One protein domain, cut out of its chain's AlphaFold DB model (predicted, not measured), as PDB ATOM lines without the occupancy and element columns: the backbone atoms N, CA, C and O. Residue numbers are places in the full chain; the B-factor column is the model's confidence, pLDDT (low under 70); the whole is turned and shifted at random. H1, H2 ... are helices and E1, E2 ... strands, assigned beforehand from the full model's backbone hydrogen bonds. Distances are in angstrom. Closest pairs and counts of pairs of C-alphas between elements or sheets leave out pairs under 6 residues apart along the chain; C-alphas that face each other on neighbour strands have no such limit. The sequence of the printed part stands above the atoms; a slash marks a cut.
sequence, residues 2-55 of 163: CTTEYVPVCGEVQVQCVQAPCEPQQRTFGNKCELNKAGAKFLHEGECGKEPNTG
ATOM      1  N   CYS A   2     -39.609  11.602 -47.686       90.12
ATOM      2  CA  CYS A   2     -39.128  12.904 -48.166       90.12
ATOM      3  C   CYS A   2     -39.352  13.036 -49.674       90.12
ATOM      4  O   CYS A   2     -39.343  12.026 -50.378       90.12
ATOM      5  N   THR A   3     -39.578  14.261 -50.148       89.25
ATOM      6  CA  THR A   3     -39.610  14.576 -51.581       89.25
ATOM      7  C   THR A   3     -38.197  14.475 -52.160       89.25
ATOM      8  O   THR A   3     -37.213  14.631 -51.439       89.25
ATOM      9  N   THR A   4     -38.086  14.223 -53.466       88.94
ATOM     10  CA  THR A   4     -36.803  14.224 -54.200       88.94
ATOM     11  C   THR A   4     -36.410  15.626 -54.673       88.94
ATOM     12  O   THR A   4     -35.671  15.782 -55.640       88.94
ATOM     13  N   GLU A   5     -36.967  16.655 -54.041       92.25
ATOM     14  CA  GLU A   5     -36.646  18.042 -54.339       92.25
ATOM     15  C   GLU A   5     -35.249  18.358 -53.800       92.25
ATOM     16  O   GLU A   5     -34.945  18.052 -52.644       92.25
ATOM     17  N   TYR A   6     -34.403  18.954 -54.637       91.81
ATOM     18  CA  TYR A   6     -33.048  19.332 -54.259       91.81
ATOM     19  C   TYR A   6     -33.016  20.806 -53.839       91.81
ATOM     20  O   TYR A   6     -32.955  21.708 -54.672       91.81
ATOM     21  N   VAL A   7     -33.078  21.027 -52.528       93.56
ATOM     22  CA  VAL A   7     -32.925  22.318 -51.843       93.56
ATOM     23  C   VAL A   7     -31.890  22.096 -50.740       93.56
ATOM     24  O   VAL A   7     -32.264  21.824 -49.594       93.56
ATOM     25  N   PRO A   8     -30.590  22.087 -51.085       94.12
ATOM     26  CA  PRO A   8     -29.566  21.541 -50.216       94.12
ATOM     27  C   PRO A   8     -29.453  22.325 -48.912       94.12
ATOM     28  O   PRO A   8     -29.625  23.545 -48.877       94.12
ATOM     29  N   VAL A   9     -29.143  21.611 -47.837       94.31
ATOM     30  CA  VAL A   9     -28.890  22.193 -46.517       94.31
ATOM     31  C   VAL A   9     -27.648  21.568 -45.897       94.31
ATOM     32  O   VAL A   9     -27.386  20.373 -46.079       94.31
ATOM     33  N   CYS A  10     -26.912  22.358 -45.123       94.44
ATOM     34  CA  CYS A  10     -25.776  21.874 -44.363       94.44
ATOM     35  C   CYS A  10     -26.218  21.485 -42.952       94.44
ATOM     36  O   CYS A  10     -26.895  22.252 -42.256       94.44
ATOM     37  N   GLY A  11     -25.848  20.277 -42.527       93.06
ATOM     38  CA  GLY A  11     -26.157  19.771 -41.197       93.06
ATOM     39  C   GLY A  11     -25.000  19.020 -40.553       93.06
ATOM     40  O   GLY A  11     -24.142  18.461 -41.227       93.06
ATOM     41  N   GLU A  12     -24.999  18.996 -39.229       93.62
ATOM     42  CA  GLU A  12     -23.983  18.380 -38.384       93.62
ATOM     43  C   GLU A  12     -24.475  17.011 -37.887       93.62
ATOM     44  O   GLU A  12     -25.543  16.905 -37.275       93.62
ATOM     45  N   VAL A  13     -23.713  15.952 -38.170       91.38
ATOM     46  CA  VAL A  13     -24.009  14.570 -37.771       91.38
ATOM     47  C   VAL A  13     -23.046  14.144 -36.671       91.38
ATOM     48  O   VAL A  13     -21.828  14.199 -36.841       91.38
ATOM     49  N   GLN A  14     -23.587  13.649 -35.558       82.12
ATOM     50  CA  GLN A  14     -22.775  12.978 -34.545       82.12
ATOM     51  C   GLN A  14     -22.293  11.635 -35.090       82.12
ATOM     52  O   GLN A  14     -23.090  10.735 -35.360       82.12
ATOM     53  N   VAL A  15     -20.983  11.502 -35.266       79.75
ATOM     54  CA  VAL A  15     -20.366  10.241 -35.673       79.75
ATOM     55  C   VAL A  15     -19.988   9.427 -34.441       79.75
ATOM     56  O   VAL A  15     -19.466   9.959 -33.464       79.75
ATOM     57  N   GLN A  16     -20.236   8.120 -34.490       76.19
ATOM     58  CA  GLN A  16     -19.659   7.194 -33.521       76.19
ATOM     59  C   GLN A  16     -18.216   6.924 -33.933       76.19
ATOM     60  O   GLN A  16     -17.954   6.202 -34.892       76.19
ATOM     61  N   CYS A  17     -17.284   7.548 -33.229       79.19
ATOM     62  CA  CYS A  17     -15.863   7.326 -33.415       79.19
ATOM     63  C   CYS A  17     -15.342   6.322 -32.377       79.19
ATOM     64  O   CYS A  17     -15.892   6.173 -31.287       79.19
ATOM     65  N   VAL A  18     -14.266   5.617 -32.726       81.31
ATOM     66  CA  VAL A  18     -13.646   4.607 -31.852       81.31
ATOM     67  C   VAL A  18     -12.825   5.217 -30.706       81.31
ATOM     68  O   VAL A  18     -12.515   4.517 -29.746       81.31
ATOM     69  N   GLN A  19     -12.471   6.506 -30.789       78.44
ATOM     70  CA  GLN A  19     -11.672   7.229 -29.793       78.44
ATOM     71  C   GLN A  19     -12.233   8.638 -29.577       78.44
ATOM     72  O   GLN A  19     -12.323   9.409 -30.524       78.44
ATOM     73  N   ALA A  20     -12.599   8.973 -28.339       77.25
ATOM     74  CA  ALA A  20     -13.127  10.289 -27.981       77.25
ATOM     75  C   ALA A  20     -12.017  11.360 -27.900       77.25
ATOM     76  O   ALA A  20     -10.901  11.031 -27.490       77.25
ATOM     77  N   PRO A  21     -12.322  12.641 -28.196       75.50
ATOM     78  CA  PRO A  21     -13.641  13.194 -28.528       75.50
ATOM     79  C   PRO A  21     -14.044  12.991 -30.002       75.50
ATOM     80  O   PRO A  21     -13.253  13.220 -30.909       75.50
ATOM     81  N   CYS A  22     -15.299  12.587 -30.242       76.06
ATOM     82  CA  CYS A  22     -15.857  12.525 -31.595       76.06
ATOM     83  C   CYS A  22     -16.280  13.924 -32.030       76.06
ATOM     84  O   CYS A  22     -17.305  14.429 -31.569       76.06
ATOM     85  N   GLU A  23     -15.509  14.545 -32.916       81.31
ATOM     86  CA  GLU A  23     -15.932  15.787 -33.551       81.31
ATOM     87  C   GLU A  23     -17.105  15.510 -34.503       81.31
ATOM     88  O   GLU A  23     -17.020  14.609 -35.352       81.31
ATOM     89  N   PRO A  24     -18.223  16.239 -34.364       84.69
ATOM     90  CA  PRO A  24     -19.347  16.101 -35.273       84.69
ATOM     91  C   PRO A  24     -18.939  16.449 -36.709       84.69
ATOM     92  O   PRO A  24     -18.191  17.392 -36.951       84.69
ATOM     93  N   GLN A  25     -19.442  15.685 -37.673       87.62
ATOM     94  CA  GLN A  25     -19.092  15.857 -39.081       87.62
ATOM     95  C   GLN A  25     -20.194  16.618 -39.813       87.62
ATOM     96  O   GLN A  25     -21.370  16.256 -39.726       87.62
ATOM     97  N   GLN A  26     -19.820  17.646 -40.574       92.31
ATOM     98  CA  GLN A  26     -20.753  18.366 -41.437       92.31
ATOM     99  C   GLN A  26     -21.027  17.571 -42.717       92.31
ATOM    100  O   GLN A  26     -20.111  17.046 -43.351       92.31
ATOM    101  N   ARG A  27     -22.296  17.469 -43.114       92.00
ATOM    102  CA  ARG A  27     -22.735  16.773 -44.327       92.00
ATOM    103  C   ARG A  27     -23.837  17.561 -45.022       92.00
ATOM    104  O   ARG A  27     -24.749  18.075 -44.378       92.00
ATOM    105  N   THR A  28     -23.766  17.609 -46.348       94.00
ATOM    106  CA  THR A  28     -24.835  18.161 -47.184       94.00
ATOM    107  C   THR A  28     -25.989  17.168 -47.271       94.00
ATOM    108  O   THR A  28     -25.778  15.986 -47.551       94.00
ATOM    109  N   PHE A  29     -27.208  17.658 -47.074       95.12
ATOM    110  CA  PHE A  29     -28.450  16.918 -47.290       95.12
ATOM    111  C   PHE A  29     -29.187  17.514 -48.484       95.12
ATOM    112  O   PHE A  29     -29.158  18.731 -48.657       95.12
ATOM    113  N   GLY A  30     -29.853  16.684 -49.295       94.62
ATOM    114  CA  GLY A  30     -30.544  17.147 -50.499       94.62
ATOM    115  C   GLY A  30     -31.701  18.092 -50.187       94.62
ATOM    116  O   GLY A  30     -31.990  18.981 -50.977       94.62
ATOM    117  N   ASN A  31     -32.328  17.932 -49.018       93.94
ATOM    118  CA  ASN A  31     -33.299  18.871 -48.466       93.94
ATOM    119  C   ASN A  31     -33.420  18.755 -46.939       93.94
ATOM    120  O   ASN A  31     -32.901  17.834 -46.302       93.94
ATOM    121  N   LYS A  32     -34.155  19.694 -46.330       95.31
ATOM    122  CA  LYS A  32     -34.386  19.734 -44.877       95.31
ATOM    123  C   LYS A  32     -35.113  18.496 -44.341       95.31
ATOM    124  O   LYS A  32     -34.882  18.103 -43.200       95.31
ATOM    125  N   CYS A  33     -35.964  17.855 -45.147       95.94
ATOM    126  CA  CYS A  33     -36.607  16.601 -44.750       95.94
ATOM    127  C   CYS A  33     -35.571  15.482 -44.583       95.94
ATOM    128  O   CYS A  33     -35.602  14.771 -43.579       95.94
ATOM    129  N   GLU A  34     -34.636  15.347 -45.526       95.38
ATOM    130  CA  GLU A  34     -33.553  14.362 -45.450       95.38
ATOM    131  C   GLU A  34     -32.618  14.611 -44.264       95.38
ATOM    132  O   GLU A  34     -32.255  13.658 -43.574       95.38
ATOM    133  N   LEU A  35     -32.300  15.878 -43.974       94.94
ATOM    134  CA  LEU A  35     -31.539  16.271 -42.785       94.94
ATOM    135  C   LEU A  35     -32.229  15.809 -41.497       94.94
ATOM    136  O   LEU A  35     -31.622  15.124 -40.673       94.94
ATOM    137  N   ASN A  36     -33.519  16.127 -41.348       94.00
ATOM    138  CA  ASN A  36     -34.302  15.745 -40.172       94.00
ATOM    139  C   ASN A  36     -34.416  14.220 -40.043       94.00
ATOM    140  O   ASN A  36     -34.314  13.676 -38.947       94.00
ATOM    141  N   LYS A  37     -34.589  13.516 -41.169       94.44
ATOM    142  CA  LYS A  37     -34.635  12.050 -41.211       94.44
ATOM    143  C   LYS A  37     -33.313  11.420 -40.757       94.44
ATOM    144  O   LYS A  37     -33.337  10.349 -40.160       94.44
ATOM    145  N   ALA A  38     -32.182  12.068 -41.033       91.12
ATOM    146  CA  ALA A  38     -30.857  11.623 -40.608       91.12
ATOM    147  C   ALA A  38     -30.508  11.996 -39.154       91.12
ATOM    148  O   ALA A  38     -29.445  11.606 -38.677       91.12
ATOM    149  N   GLY A  39     -31.366  12.750 -38.455       91.56
ATOM    150  CA  GLY A  39     -31.089  13.228 -37.097       91.56
ATOM    151  C   GLY A  39     -29.939  14.237 -37.023       91.56
ATOM    152  O   GLY A  39     -29.351  14.413 -35.959       91.56
ATOM    153  N   ALA A  40     -29.595  14.878 -38.143       93.19
ATOM    154  CA  ALA A  40     -28.584  15.924 -38.177       93.19
ATOM    155  C   ALA A  40     -29.115  17.228 -37.574       93.19
ATOM    156  O   ALA A  40     -30.295  17.562 -37.695       93.19
ATOM    157  N   LYS A  41     -28.220  18.009 -36.971       94.75
ATOM    158  CA  LYS A  41     -28.509  19.377 -36.539       94.75
ATOM    159  C   LYS A  41     -28.353  20.317 -37.731       94.75
ATOM    160  O   LYS A  41     -27.311  20.325 -38.373       94.75
ATOM    161  N   PHE A  42     -29.374  21.116 -38.029       93.94
ATOM    162  CA  PHE A  42     -29.304  22.123 -39.091       93.94
ATOM    163  C   PHE A  42     -28.286  23.220 -38.751       93.94
ATOM    164  O   PHE A  42     -28.315  23.753 -37.641       93.94
ATOM    165  N   LEU A  43     -27.420  23.556 -39.712       91.50
ATOM    166  CA  LEU A  43     -26.450  24.648 -39.607       91.50
ATOM    167  C   LEU A  43     -26.887  25.849 -40.452       91.50
ATOM    168  O   LEU A  43     -27.207  26.899 -39.898       91.50
ATOM    169  N   HIS A  44     -26.932  25.688 -41.777       90.81
ATOM    170  CA  HIS A  44     -27.309  26.740 -42.724       90.81
ATOM    171  C   HIS A  44     -27.921  26.160 -44.011       90.81
ATOM    172  O   HIS A  44     -27.853  24.957 -44.277       90.81
ATOM    173  N   GLU A  45     -28.539  27.024 -44.814       91.56
ATOM    174  CA  GLU A  45     -29.032  26.684 -46.154       91.56
ATOM    175  C   GLU A  45     -27.863  26.599 -47.152       91.56
ATOM    176  O   GLU A  45     -26.868  27.311 -47.004       91.56
ATOM    177  N   GLY A  46     -27.964  25.727 -48.158       90.75
ATOM    178  CA  GLY A  46     -26.895  25.452 -49.123       90.75
ATOM    179  C   GLY A  46     -26.048  24.219 -48.787       90.75
ATOM    180  O   GLY A  46     -26.263  23.533 -47.790       90.75
ATOM    181  N   GLU A  47     -25.090  23.902 -49.657       91.81
ATOM    182  CA  GLU A  47     -24.173  22.774 -49.459       91.81
ATOM    183  C   GLU A  47     -23.119  23.099 -48.386       91.81
ATOM    184  O   GLU A  47     -22.619  24.224 -48.316       91.81
ATOM    185  N   CYS A  48     -22.724  22.113 -47.575       89.44
ATOM    186  CA  CYS A  48     -21.585  22.280 -46.671       89.44
ATOM    187  C   CYS A  48     -20.303  22.571 -47.464       89.44
ATOM    188  O   CYS A  48     -20.099  22.030 -48.553       89.44
ATOM    189  N   GLY A  49     -19.434  23.427 -46.922       82.50
ATOM    190  CA  GLY A  49     -18.183  23.831 -47.578       82.50
ATOM    191  C   GLY A  49     -18.366  24.734 -48.804       82.50
ATOM    192  O   GLY A  49     -17.378  25.188 -49.376       82.50
ATOM    193  N   LYS A  50     -19.612  25.032 -49.192       76.69
ATOM    194  CA  LYS A  50     -19.964  26.086 -50.147       76.69
ATOM    195  C   LYS A  50     -20.752  27.173 -49.441       76.69
ATOM    196  O   LYS A  50     -21.859  27.525 -49.845       76.69
ATOM    197  N   GLU A  51     -20.184  27.666 -48.344       62.31
ATOM    198  CA  GLU A  51     -20.732  28.830 -47.665       62.31
ATOM    199  C   GLU A  51     -20.930  29.955 -48.693       62.31
ATOM    200  O   GLU A  51     -20.038  30.195 -49.519       62.31
ATOM    201  N   PRO A  52     -22.056  30.684 -48.660       57.00
ATOM    202  CA  PRO A  52     -22.158  31.965 -49.336       57.00
ATOM    203  C   PRO A  52     -21.299  32.973 -48.567       57.00
ATOM    204  O   PRO A  52     -21.834  33.827 -47.884       57.00
ATOM    205  N   ASN A  53     -19.974  32.816 -48.635       53.69
ATOM    206  CA  ASN A  53     -18.949  33.752 -48.182       53.69
ATOM    207  C   ASN A  53     -19.376  34.623 -46.983       53.69
ATOM    208  O   ASN A  53     -19.320  35.848 -47.039       53.69
ATOM    209  N   THR A  54     -19.846  34.010 -45.891       51.84
ATOM    210  CA  THR A  54     -20.269  34.770 -44.700       51.84
ATOM    211  C   THR A  54     -19.061  35.211 -43.859       51.84
ATOM    212  O   THR A  54     -19.221  35.882 -42.845       51.84
ATOM    213  N   GLY A  55     -17.841  34.881 -44.302       49.19
ATOM    214  CA  GLY A  55     -16.586  35.509 -43.879       49.19
ATOM    215  C   GLY A  55     -16.167  36.704 -44.748       49.19
ATOM    216  O   GLY A  55     -15.121  37.300 -44.505       49.19
TER     217      GLY A  55
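Overview. This is residues 2 to 55 of the 163 residues of an uncharacterized protein of Candidatus Colwellbacteria bacterium CG10_big_fil_rev_8_21_14_0_10_42_22 (UniProt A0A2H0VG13). With little regular structure, this is a small sheet of three short strands, one short helix, H1, over one face, and long loops; the loop of residues 14 to 24 reaches one end of the longest axis. The 54 printed residues hold E1, E2, H1, E3 in chain order, mixed in class, 21 residues in named elements. The sheet, E2 E1 E3, is antiparallel. The whole is flat, 36 by 32 by 11 A, and only just loose, close to compact, with radius of gyration of the C-alphas 12.1 A.

Along the chain. E1, residues 9 to 13, spans 12.6 A from C-alpha 9 at (-28.890, 22.193, -46.517). E2, 25 to 29, spans 12.5 A; H1, 32 to 37, 8.5 A; E3, 41 to 45, 12.1 A, ending at (-29.032, 26.684, -46.154).

Arrangement. E1 and E2 form an antiparallel hairpin; N 13 and O 25 are 2.8 A apart. E1 and E3 are antiparallel; N 12 and O 41 are 2.8 A apart. H1 is on the sheet, height 8.6 A, over E1 and along the strands at 8 degrees on the local plane; the closest C-alphas of H1 and E1, Lys 32 and Val 9, are 6.2 A apart. Every O i to N i+4 pair in H1 is within hydrogen-bond range. E2, H1, E3 form a split strand-helix-strand unit, two same-way strands with E1 between them and a right-handed crossover.

Size, cuts and confidence. The farthest C-alphas, Glu 5 and Gln 19, are 36.6 A apart. The printed part has no cut. E1 to E2 is a long link. Residues 51 to 55 are under pLDDT 70.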